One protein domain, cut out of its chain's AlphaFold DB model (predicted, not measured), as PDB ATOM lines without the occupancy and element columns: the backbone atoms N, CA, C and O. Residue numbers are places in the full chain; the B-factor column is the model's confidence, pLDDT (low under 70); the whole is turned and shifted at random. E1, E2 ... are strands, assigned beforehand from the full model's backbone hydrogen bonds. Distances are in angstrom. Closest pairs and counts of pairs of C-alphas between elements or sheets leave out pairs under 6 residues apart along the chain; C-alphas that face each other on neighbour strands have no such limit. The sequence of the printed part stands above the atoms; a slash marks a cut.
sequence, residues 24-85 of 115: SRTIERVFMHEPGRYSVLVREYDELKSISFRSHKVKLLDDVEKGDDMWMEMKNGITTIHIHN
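This is residues 24 to 85 of the 115 residues of an uncharacterized protein of Crenarchaeota archaeon (UniProt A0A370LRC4). Two small sheets lie face to face as a sandwich, the four-stranded sheet E1 E6 E7 E5 over the three-stranded E2 E3 E4, with their strands crossed at 50 degrees. The chain passes between the sheets at the links E1 to E2 and E4 to E5. The printed part has 62 residues with seven named strands, E1 to E7 in chain order, and no named helix; the class is all strand. The larger sheet is mixed, the smaller antiparallel. The whole is compact, with a radius of gyration of the C-alphas of 11.2 A, and rounded, spanning 29 by 24 by 22 A.

Find C-alpha 24 at (162.496, 109.312, 156.390), where E1, residues 24 to 26, begins. Beside it in the sheet come E6, residues 71 to 75, E7, residues 78 to 84, 19.5 A long, and E5, residues 58 to 64. E7 ends at C-alpha 84, (158.500, 104.031, 141.006). In the other sheet look for E2, residues 29 to 34, E3, residues 37 to 44, 21.7 A, and E4, residues 47 to 54, 22.8 A.

In the larger sheet, only just strongly twisted with C-alphas up to 4.1 A off its plane, E1 and E6 are antiparallel; look at N 25 and O 72, 2.8 A. E6 and E7 form a hairpin, with N 73 and O 80 at 2.9 A. E7 and E5 are parallel, with N 61 and O 81 at 2.9 A. E2, E3 and E4 form a meander, each strand the antiparallel neighbour of the one before: N 31 and O 39 are 2.8 A apart, N 40 and O 51 2.9 A. Between the sheets, the closest C-alphas of E1 and E3 are those of Thr 26 and Val 42, 6.5 A; E2 and E7 are near each other, with 5 pairs of C-alphas within 10 A.

The C-alphas of Asp 46 and His 56 are the two farthest apart, 30.5 A. The printed part has no cut and no long link. The mean pLDDT of the printed part is 88.8, and no printed residue is under 70.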
ATOM      1  N   SER A  24     163.130 109.674 157.657       91.75
ATOM      2  CA  SER A  24     162.496 109.312 156.390       91.75
ATOM      3  C   SER A  24     161.510 110.398 155.972       91.75
ATOM      4  O   SER A  24     160.934 111.090 156.817       91.75
ATOM      5  N   ARG A  25     161.294 110.565 154.668       91.25
ATOM      6  CA  ARG A  25     160.374 111.573 154.139       91.25
ATOM      7  C   ARG A  25     159.752 111.131 152.824       91.25
ATOM      8  O   ARG A  25     160.468 110.679 151.937       91.25
ATOM      9  N   THR A  26     158.445 111.330 152.694       93.50
ATOM     10  CA  THR A  26     157.716 111.163 151.432       93.50
ATOM     11  C   THR A  26     158.173 112.196 150.407       93.50
ATOM     12  O   THR A  26     158.352 113.375 150.727       93.50
ATOM     13  N   ILE A  27     158.361 111.753 149.171       92.69
ATOM     14  CA  ILE A  27     158.793 112.583 148.048       92.69
ATOM     15  C   ILE A  27     157.807 112.431 146.891       92.69
ATOM     16  O   ILE A  27     157.230 111.380 146.665       92.69
ATOM     17  N   GLU A  28     157.645 113.498 146.125       90.50
ATOM     18  CA  GLU A  28     156.734 113.579 144.977       90.50
ATOM     19  C   GLU A  28     157.482 113.352 143.660       90.50
ATOM     20  O   GLU A  28     156.927 112.907 142.656       90.50
ATOM     21  N   ARG A  29     158.769 113.718 143.633       88.56
ATOM     22  CA  ARG A  29     159.618 113.597 142.448       88.56
ATOM     23  C   ARG A  29     161.091 113.663 142.810       88.56
ATOM     24  O   ARG A  29     161.479 114.397 143.716       88.56
ATOM     25  N   VAL A  30     161.910 112.976 142.024       88.25
ATOM     26  CA  VAL A  30     163.372 113.023 142.093       88.25
ATOM     27  C   VAL A  30     163.914 113.572 140.778       88.25
ATOM     28  O   VAL A  30     163.471 113.178 139.703       88.25
ATOM     29  N   PHE A  31     164.891 114.465 140.867       87.00
ATOM     30  CA  PHE A  31     165.668 114.977 139.749       87.00
ATOM     31  C   PHE A  31     167.142 114.674 140.008       87.00
ATOM     32  O   PHE A  31     167.724 115.186 140.966       87.00
ATOM     33  N   MET A  32     167.753 113.852 139.159       86.19
ATOM     34  CA  MET A  32     169.204 113.671 139.147       86.19
ATOM     35  C   MET A  32     169.806 114.663 138.157       86.19
ATOM     36  O   MET A  32     169.485 114.623 136.972       86.19
ATOM     37  N   HIS A  33     170.668 115.556 138.639       83.38
ATOM     38  CA  HIS A  33     171.326 116.549 137.780       83.38
ATOM     39  C   HIS A  33     172.636 116.015 137.205       83.38
ATOM     40  O   HIS A  33     172.960 116.256 136.050       83.38
ATOM     41  N   GLU A  34     173.403 115.329 138.048       81.56
ATOM     42  CA  GLU A  34     174.671 114.656 137.758       81.56
ATOM     43  C   GLU A  34     174.908 113.615 138.871       81.56
ATOM     44  O   GLU A  34     174.261 113.708 139.924       81.56
ATOM     45  N   PRO A  35     175.813 112.635 138.692       80.25
ATOM     46  CA  PRO A  35     176.129 111.671 139.740       80.25
ATOM     47  C   PRO A  35     176.462 112.359 141.070       80.25
ATOM     48  O   PRO A  35     177.334 113.225 141.152       80.25
ATOM     49  N   GLY A  36     175.725 111.996 142.120       80.62
ATOM     50  CA  GLY A  36     175.891 112.560 143.457       80.62
ATOM     51  C   GLY A  36     175.241 113.927 143.695       80.62
ATOM     52  O   GLY A  36     175.356 114.432 144.810       80.62
ATOM     53  N   ARG A  37     174.543 114.533 142.720       86.88
ATOM     54  CA  ARG A  37     173.775 115.785 142.893       86.88
ATOM     55  C   ARG A  37     172.307 115.587 142.519       86.88
ATOM     56  O   ARG A  37     171.962 115.416 141.347       86.88
ATOM     57  N   TYR A  38     171.440 115.708 143.518       89.69
ATOM     58  CA  TYR A  38     170.012 115.434 143.394       89.69
ATOM     59  C   TYR A  38     169.180 116.610 143.895       89.69
ATOM     60  O   TYR A  38     169.596 117.343 144.794       89.69
ATOM     61  N   SER A  39     167.985 116.757 143.332       90.88
ATOM     62  CA  SER A  39     166.901 117.527 143.936       90.88
ATOM     63  C   SER A  39     165.686 116.634 144.107       90.88
ATOM     64  O   SER A  39     165.308 115.923 143.179       90.88
ATOM     65  N   VAL A  40     165.048 116.694 145.269       91.19
ATOM     66  CA  VAL A  40     163.774 116.015 145.523       91.19
ATOM     67  C   VAL A  40     162.684 117.044 145.765       91.19
ATOM     68  O   VAL A  40     162.915 118.058 146.427       91.19
ATOM     69  N   LEU A  41     161.498 116.793 145.222       91.44
ATOM     70  CA  LEU A  41     160.295 117.521 145.596       91.44
ATOM     71  C   LEU A  41     159.640 116.802 146.761       91.44
ATOM     72  O   LEU A  41     159.347 115.614 146.668       91.44
ATOM     73  N   VAL A  42     159.403 117.535 147.838       91.06
ATOM     74  CA  VAL A  42     158.680 117.067 149.019       91.06
ATOM     75  C   VAL A  42     157.445 117.929 149.207       91.06
ATOM     76  O   VAL A  42     157.473 119.128 148.912       91.06
ATOM     77  N   ARG A  43     156.372 117.336 149.722       84.94
ATOM     78  CA  ARG A  43     155.200 118.085 150.168       84.94
ATOM     79  C   ARG A  43     155.312 118.342 151.667       84.94
ATOM     80  O   ARG A  43     155.362 117.407 152.457       84.94
ATOM     81  N   GLU A  44     155.349 119.610 152.058       84.25
ATOM     82  CA  GLU A  44     155.337 120.044 153.457       84.25
ATOM     83  C   GLU A  44     154.204 121.054 153.655       84.25
ATOM     84  O   GLU A  44     154.235 122.121 153.050       84.25
ATOM     85  N   TYR A  45     153.234 120.746 154.523       84.81
ATOM     86  CA  TYR A  45     152.099 121.637 154.833       84.81
ATOM     87  C   TYR A  45     151.369 122.151 153.574       84.81
ATOM     88  O   TYR A  45     151.132 123.346 153.436       84.81
ATOM     89  N   ASP A  46     151.068 121.243 152.641       83.50
ATOM     90  CA  ASP A  46     150.455 121.519 151.328       83.50
ATOM     91  C   ASP A  46     151.304 122.328 150.332       83.50
ATOM     92  O   ASP A  46     150.899 122.512 149.183       83.50
ATOM     93  N   GLU A  47     152.521 122.726 150.702       85.06
ATOM     94  CA  GLU A  47     153.473 123.368 149.801       85.06
ATOM     95  C   GLU A  47     154.465 122.355 149.224       85.06
ATOM     96  O   GLU A  47     155.004 121.498 149.929       85.06
ATOM     97  N   LEU A  48     154.753 122.479 147.926       85.25
ATOM     98  CA  LEU A  48     155.850 121.749 147.301       85.25
ATOM     99  C   LEU A  48     157.160 122.490 147.550       85.25
ATOM    100  O   LEU A  48     157.321 123.644 147.149       85.25
ATOM    101  N   LYS A  49     158.120 121.801 148.162       88.50
ATOM    102  CA  LYS A  49     159.468 122.315 148.392       88.50
ATOM    103  C   LYS A  49     160.484 121.460 147.664       88.50
ATOM    104  O   LYS A  49     160.394 120.236 147.649       88.50
ATOM    105  N   SER A  50     161.468 122.125 147.074       89.94
ATOM    106  CA  SER A  50     162.614 121.461 146.463       89.94
ATOM    107  C   SER A  50     163.762 121.409 147.461       89.94
ATOM    108  O   SER A  50     164.156 122.437 148.016       89.94
ATOM    109  N   ILE A  51     164.299 120.213 147.684       89.44
ATOM    110  CA  ILE A  51     165.475 119.981 148.519       89.44
ATOM    111  C   ILE A  51     166.584 119.484 147.617       89.44
ATOM    112  O   ILE A  51     166.511 118.381 147.080       89.44
ATOM    113  N   SER A  52     167.617 120.302 147.463       89.31
ATOM    114  CA  SER A  52     168.810 119.949 146.703       89.31
ATOM    115  C   SER A  52     169.908 119.495 147.650       89.31
ATOM    116  O   SER A  52     170.193 120.168 148.638       89.31
ATOM    117  N   PHE A  53     170.555 118.379 147.335       85.88
ATOM    118  CA  PHE A  53     171.668 117.866 148.121       85.88
ATOM    119  C   PHE A  53     172.743 117.240 147.237       85.88
ATOM    120  O   PHE A  53     172.496 116.803 146.109       85.88
ATOM    121  N   ARG A  54     173.964 117.214 147.780       85.88
ATOM    122  CA  ARG A  54     175.110 116.531 147.189       85.88
ATOM    123  C   ARG A  54     175.564 115.427 148.134       85.88
ATOM    124  O   ARG A  54     175.844 115.703 149.296       85.88
ATOM    125  N   SER A  55     175.627 114.195 147.648       82.56
ATOM    126  CA  SER A  55     176.082 113.039 148.418       82.56
ATOM    127  C   SER A  55     176.777 112.042 147.501       82.56
ATOM    128  O   SER A  55     176.287 111.739 146.419       82.56
ATOM    129  N   HIS A  56     177.912 111.511 147.951       79.88
ATOM    130  CA  HIS A  56     178.628 110.435 147.258       79.88
ATOM    131  C   HIS A  56     178.043 109.050 147.579       79.88
ATOM    132  O   HIS A  56     178.431 108.060 146.974       79.88
ATOM    133  N   LYS A  57     177.105 108.977 148.533       88.81
ATOM    134  CA  LYS A  57     176.478 107.742 149.011       88.81
ATOM    135  C   LYS A  57     174.968 107.836 148.824       88.81
ATOM    136  O   LYS A  57     174.231 108.074 149.782       88.81
ATOM    137  N   VAL A  58     174.523 107.704 147.577       88.50
ATOM    138  CA  VAL A  58     173.100 107.675 147.217       88.50
ATOM    139  C   VAL A  58     172.767 106.326 146.598       88.50
ATOM    140  O   VAL A  58     173.465 105.880 145.693       88.50
ATOM    141  N   LYS A  59     171.694 105.695 147.073       90.44
ATOM    142  CA  LYS A  59     171.086 104.518 146.454       90.44
ATOM    143  C   LYS A  59     169.722 104.913 145.909       90.44
ATOM    144  O   LYS A  59     168.898 105.428 146.657       90.44
ATOM    145  N   LEU A  60     169.497 104.686 144.623       87.88
ATOM    146  CA  LEU A  60     168.197 104.863 143.986       87.88
ATOM    147  C   LEU A  60     167.616 103.472 143.728       87.88
ATOM    148  O   LEU A  60     168.280 102.663 143.082       87.88
ATOM    149  N   LEU A  61     166.432 103.195 144.268       89.94
ATOM    150  CA  LEU A  61     165.753 101.904 144.170       89.94
ATOM    151  C   LEU A  61     164.395 102.112 143.501       89.94
ATOM    152  O   LEU A  61     163.647 102.993 143.908       89.94
ATOM    153  N   ASP A  62     164.094 101.334 142.465       89.69
ATOM    154  CA  ASP A  62     162.836 101.384 141.717       89.69
ATOM    155  C   ASP A  62     161.814 100.355 142.227       89.69
ATOM    156  O   ASP A  62     161.216  99.604 141.459       89.69
ATOM    157  N   ASP A  63     161.646 100.315 143.549       93.31
ATOM    158  CA  ASP A  63     160.915  99.289 144.295       93.31
ATOM    159  C   ASP A  63     159.535  99.732 144.812       93.31
ATOM    160  O   ASP A  63     158.885  98.975 145.531       93.31
ATOM    161  N   VAL A  64     159.065 100.931 144.448       91.12
ATOM    162  CA  VAL A  64     157.748 101.447 144.861       91.12
ATOM    163  C   VAL A  64     156.702 101.169 143.784       91.12
ATOM    164  O   VAL A  64     156.825 101.641 142.650       91.12
ATOM    165  N   GLU A  65     155.628 100.462 144.131       89.94
ATOM    166  CA  GLU A  65     154.530 100.182 143.201       89.94
ATOM    167  C   GLU A  65     153.815 101.462 142.749       89.94
ATOM    168  O   GLU A  65     153.748 102.471 143.457       89.94
ATOM    169  N   LYS A  66     153.253 101.438 141.539       83.69
ATOM    170  CA  LYS A  66     152.501 102.572 141.001       83.69
ATOM    171  C   LYS A  66     151.263 102.864 141.857       83.69
ATOM    172  O   LYS A  66     150.325 102.075 141.878       83.69
ATOM    173  N   GLY A  67     151.217 104.059 142.445       86.88
ATOM    174  CA  GLY A  67     150.103 104.528 143.280       86.88
ATOM    175  C   GLY A  67     150.454 104.655 144.760       86.88
ATOM    176  O   GLY A  67     149.713 105.324 145.477       86.88
ATOM    177  N   ASP A  68     151.584 104.083 145.180       92.12
ATOM    178  CA  ASP A  68     152.129 104.268 146.521       92.12
ATOM    179  C   ASP A  68     152.992 105.533 146.618       92.12
ATOM    180  O   ASP A  68     153.442 106.102 145.622       92.12
ATOM    181  N   ASP A  69     153.242 105.975 147.844       93.12
ATOM    182  CA  ASP A  69     154.093 107.130 148.102       93.12
ATOM    183  C   ASP A  69     155.575 106.767 147.930       93.12
ATOM    184  O   ASP A  69     156.120 105.914 148.637       93.12
ATOM    185  N   MET A  70     156.269 107.468 147.031       93.38
ATOM    186  CA  MET A  70     157.732 107.441 146.986       93.38
ATOM    187  C   MET A  70     158.306 108.083 148.248       93.38
ATOM    188  O   MET A  70     157.719 108.992 148.841       93.38
ATOM    189  N   TRP A  71     159.505 107.676 148.647       95.19
ATOM    190  CA  TRP A  71     160.111 108.193 149.869       95.19
ATOM    191  C   TRP A  71     161.634 108.122 149.832       95.19
ATOM    192  O   TRP A  71     162.242 107.466 148.991       95.19
ATOM    193  N   MET A  72     162.276 108.842 150.744       94.19
ATOM    194  CA  MET A  72     163.717 108.783 150.949       94.19
ATOM    195  C   MET A  72     164.054 108.649 152.429       94.19
ATOM    196  O   MET A  72     163.324 109.157 153.280       94.19
ATOM    197  N   GLU A  73     165.189 108.032 152.732       94.81
ATOM    198  CA  GLU A  73     165.749 107.950 154.078       94.81
ATOM    199  C   GLU A  73     167.262 108.145 154.093       94.81
ATOM    200  O   GLU A  73     167.940 107.982 153.078       94.81
ATOM    201  N   MET A  74     167.796 108.474 155.268       92.00
ATOM    202  CA  MET A  74     169.231 108.494 155.520       92.00
ATOM    203  C   MET A  74     169.567 107.505 156.632       92.00
ATOM    204  O   MET A  74     169.161 107.696 157.777       92.00
ATOM    205  N   LYS A  75     170.313 106.451 156.289       92.56
ATOM    206  CA  LYS A  75     170.795 105.439 157.237       92.56
ATOM    207  C   LYS A  75     172.271 105.150 157.011       92.56
ATOM    208  O   LYS A  75     172.699 104.905 155.886       92.56
ATOM    209  N   ASN A  76     173.043 105.125 158.087       91.12
ATOM    210  CA  ASN A  76     174.492 104.963 158.104       91.12
ATOM    211  C   ASN A  76     175.209 105.926 157.137       91.12
ATOM    212  O   ASN A  76     176.161 105.542 156.453       91.12
ATOM    213  N   GLY A  77     174.721 107.169 157.026       87.06
ATOM    214  CA  GLY A  77     175.239 108.158 156.078       87.06
ATOM    215  C   GLY A  77     174.990 107.837 154.597       87.06
ATOM    216  O   GLY A  77     175.621 108.450 153.735       87.06
ATOM    217  N   ILE A  78     174.106 106.883 154.288       89.69
ATOM    218  CA  ILE A  78     173.658 106.557 152.931       89.69
ATOM    219  C   ILE A  78     172.248 107.107 152.752       89.69
ATOM    220  O   ILE A  78     171.345 106.775 153.520       89.69
ATOM    221  N   THR A  79     172.056 107.929 151.726       91.50
ATOM    222  CA  THR A  79     170.727 108.376 151.313       91.50
ATOM    223  C   THR A  79     170.127 107.339 150.377       91.50
ATOM    224  O   THR A  79     170.634 107.147 149.275       91.50
ATOM    225  N   THR A  80     169.053 106.684 150.794       94.12
ATOM    226  CA  THR A  80     168.307 105.754 149.940       94.12
ATOM    227  C   THR A  80     167.032 106.440 149.478       94.12
ATOM    228  O   THR A  80     166.331 107.048 150.283       94.12
ATOM    229  N   ILE A  81     166.763 106.400 148.179       92.81
ATOM    230  CA  ILE A  81     165.614 107.032 147.540       92.81
ATOM    231  C   ILE A  81     164.831 105.928 146.832       92.81
ATOM    232  O   ILE A  81     165.345 105.311 145.900       92.81
ATOM    233  N   HIS A  82     163.611 105.693 147.292       94.06
ATOM    234  CA  HIS A  82     162.690 104.684 146.792       94.06
ATOM    235  C   HIS A  82     161.707 105.354 145.832       94.06
ATOM    236  O   HIS A  82     160.987 106.281 146.212       94.06
ATOM    237  N   ILE A  83     161.725 104.928 144.573       91.50
ATOM    238  CA  ILE A  83     160.952 105.511 143.479       91.50
ATOM    239  C   ILE A  83     160.137 104.448 142.751       91.50
ATOM    240  O   ILE A  83     160.388 103.251 142.859       91.50
ATOM    241  N   HIS A  84     159.179 104.901 141.953       88.50
ATOM    242  CA  HIS A  84     158.500 104.031 141.006       88.50
ATOM    243  C   HIS A  84     159.419 103.561 139.884       88.50
ATOM    244  O   HIS A  84     160.350 104.267 139.476       88.50
ATOM    245  N   ASN A  85     159.068 102.423 139.287       82.00
ATOM    246  CA  ASN A  85     159.693 101.995 138.051       82.00
ATOM    247  C   ASN A  85     159.437 103.013 136.929       82.00
ATOM    248  O   ASN A  85     158.297 103.302 136.559       82.00
TER     249      ASN A  85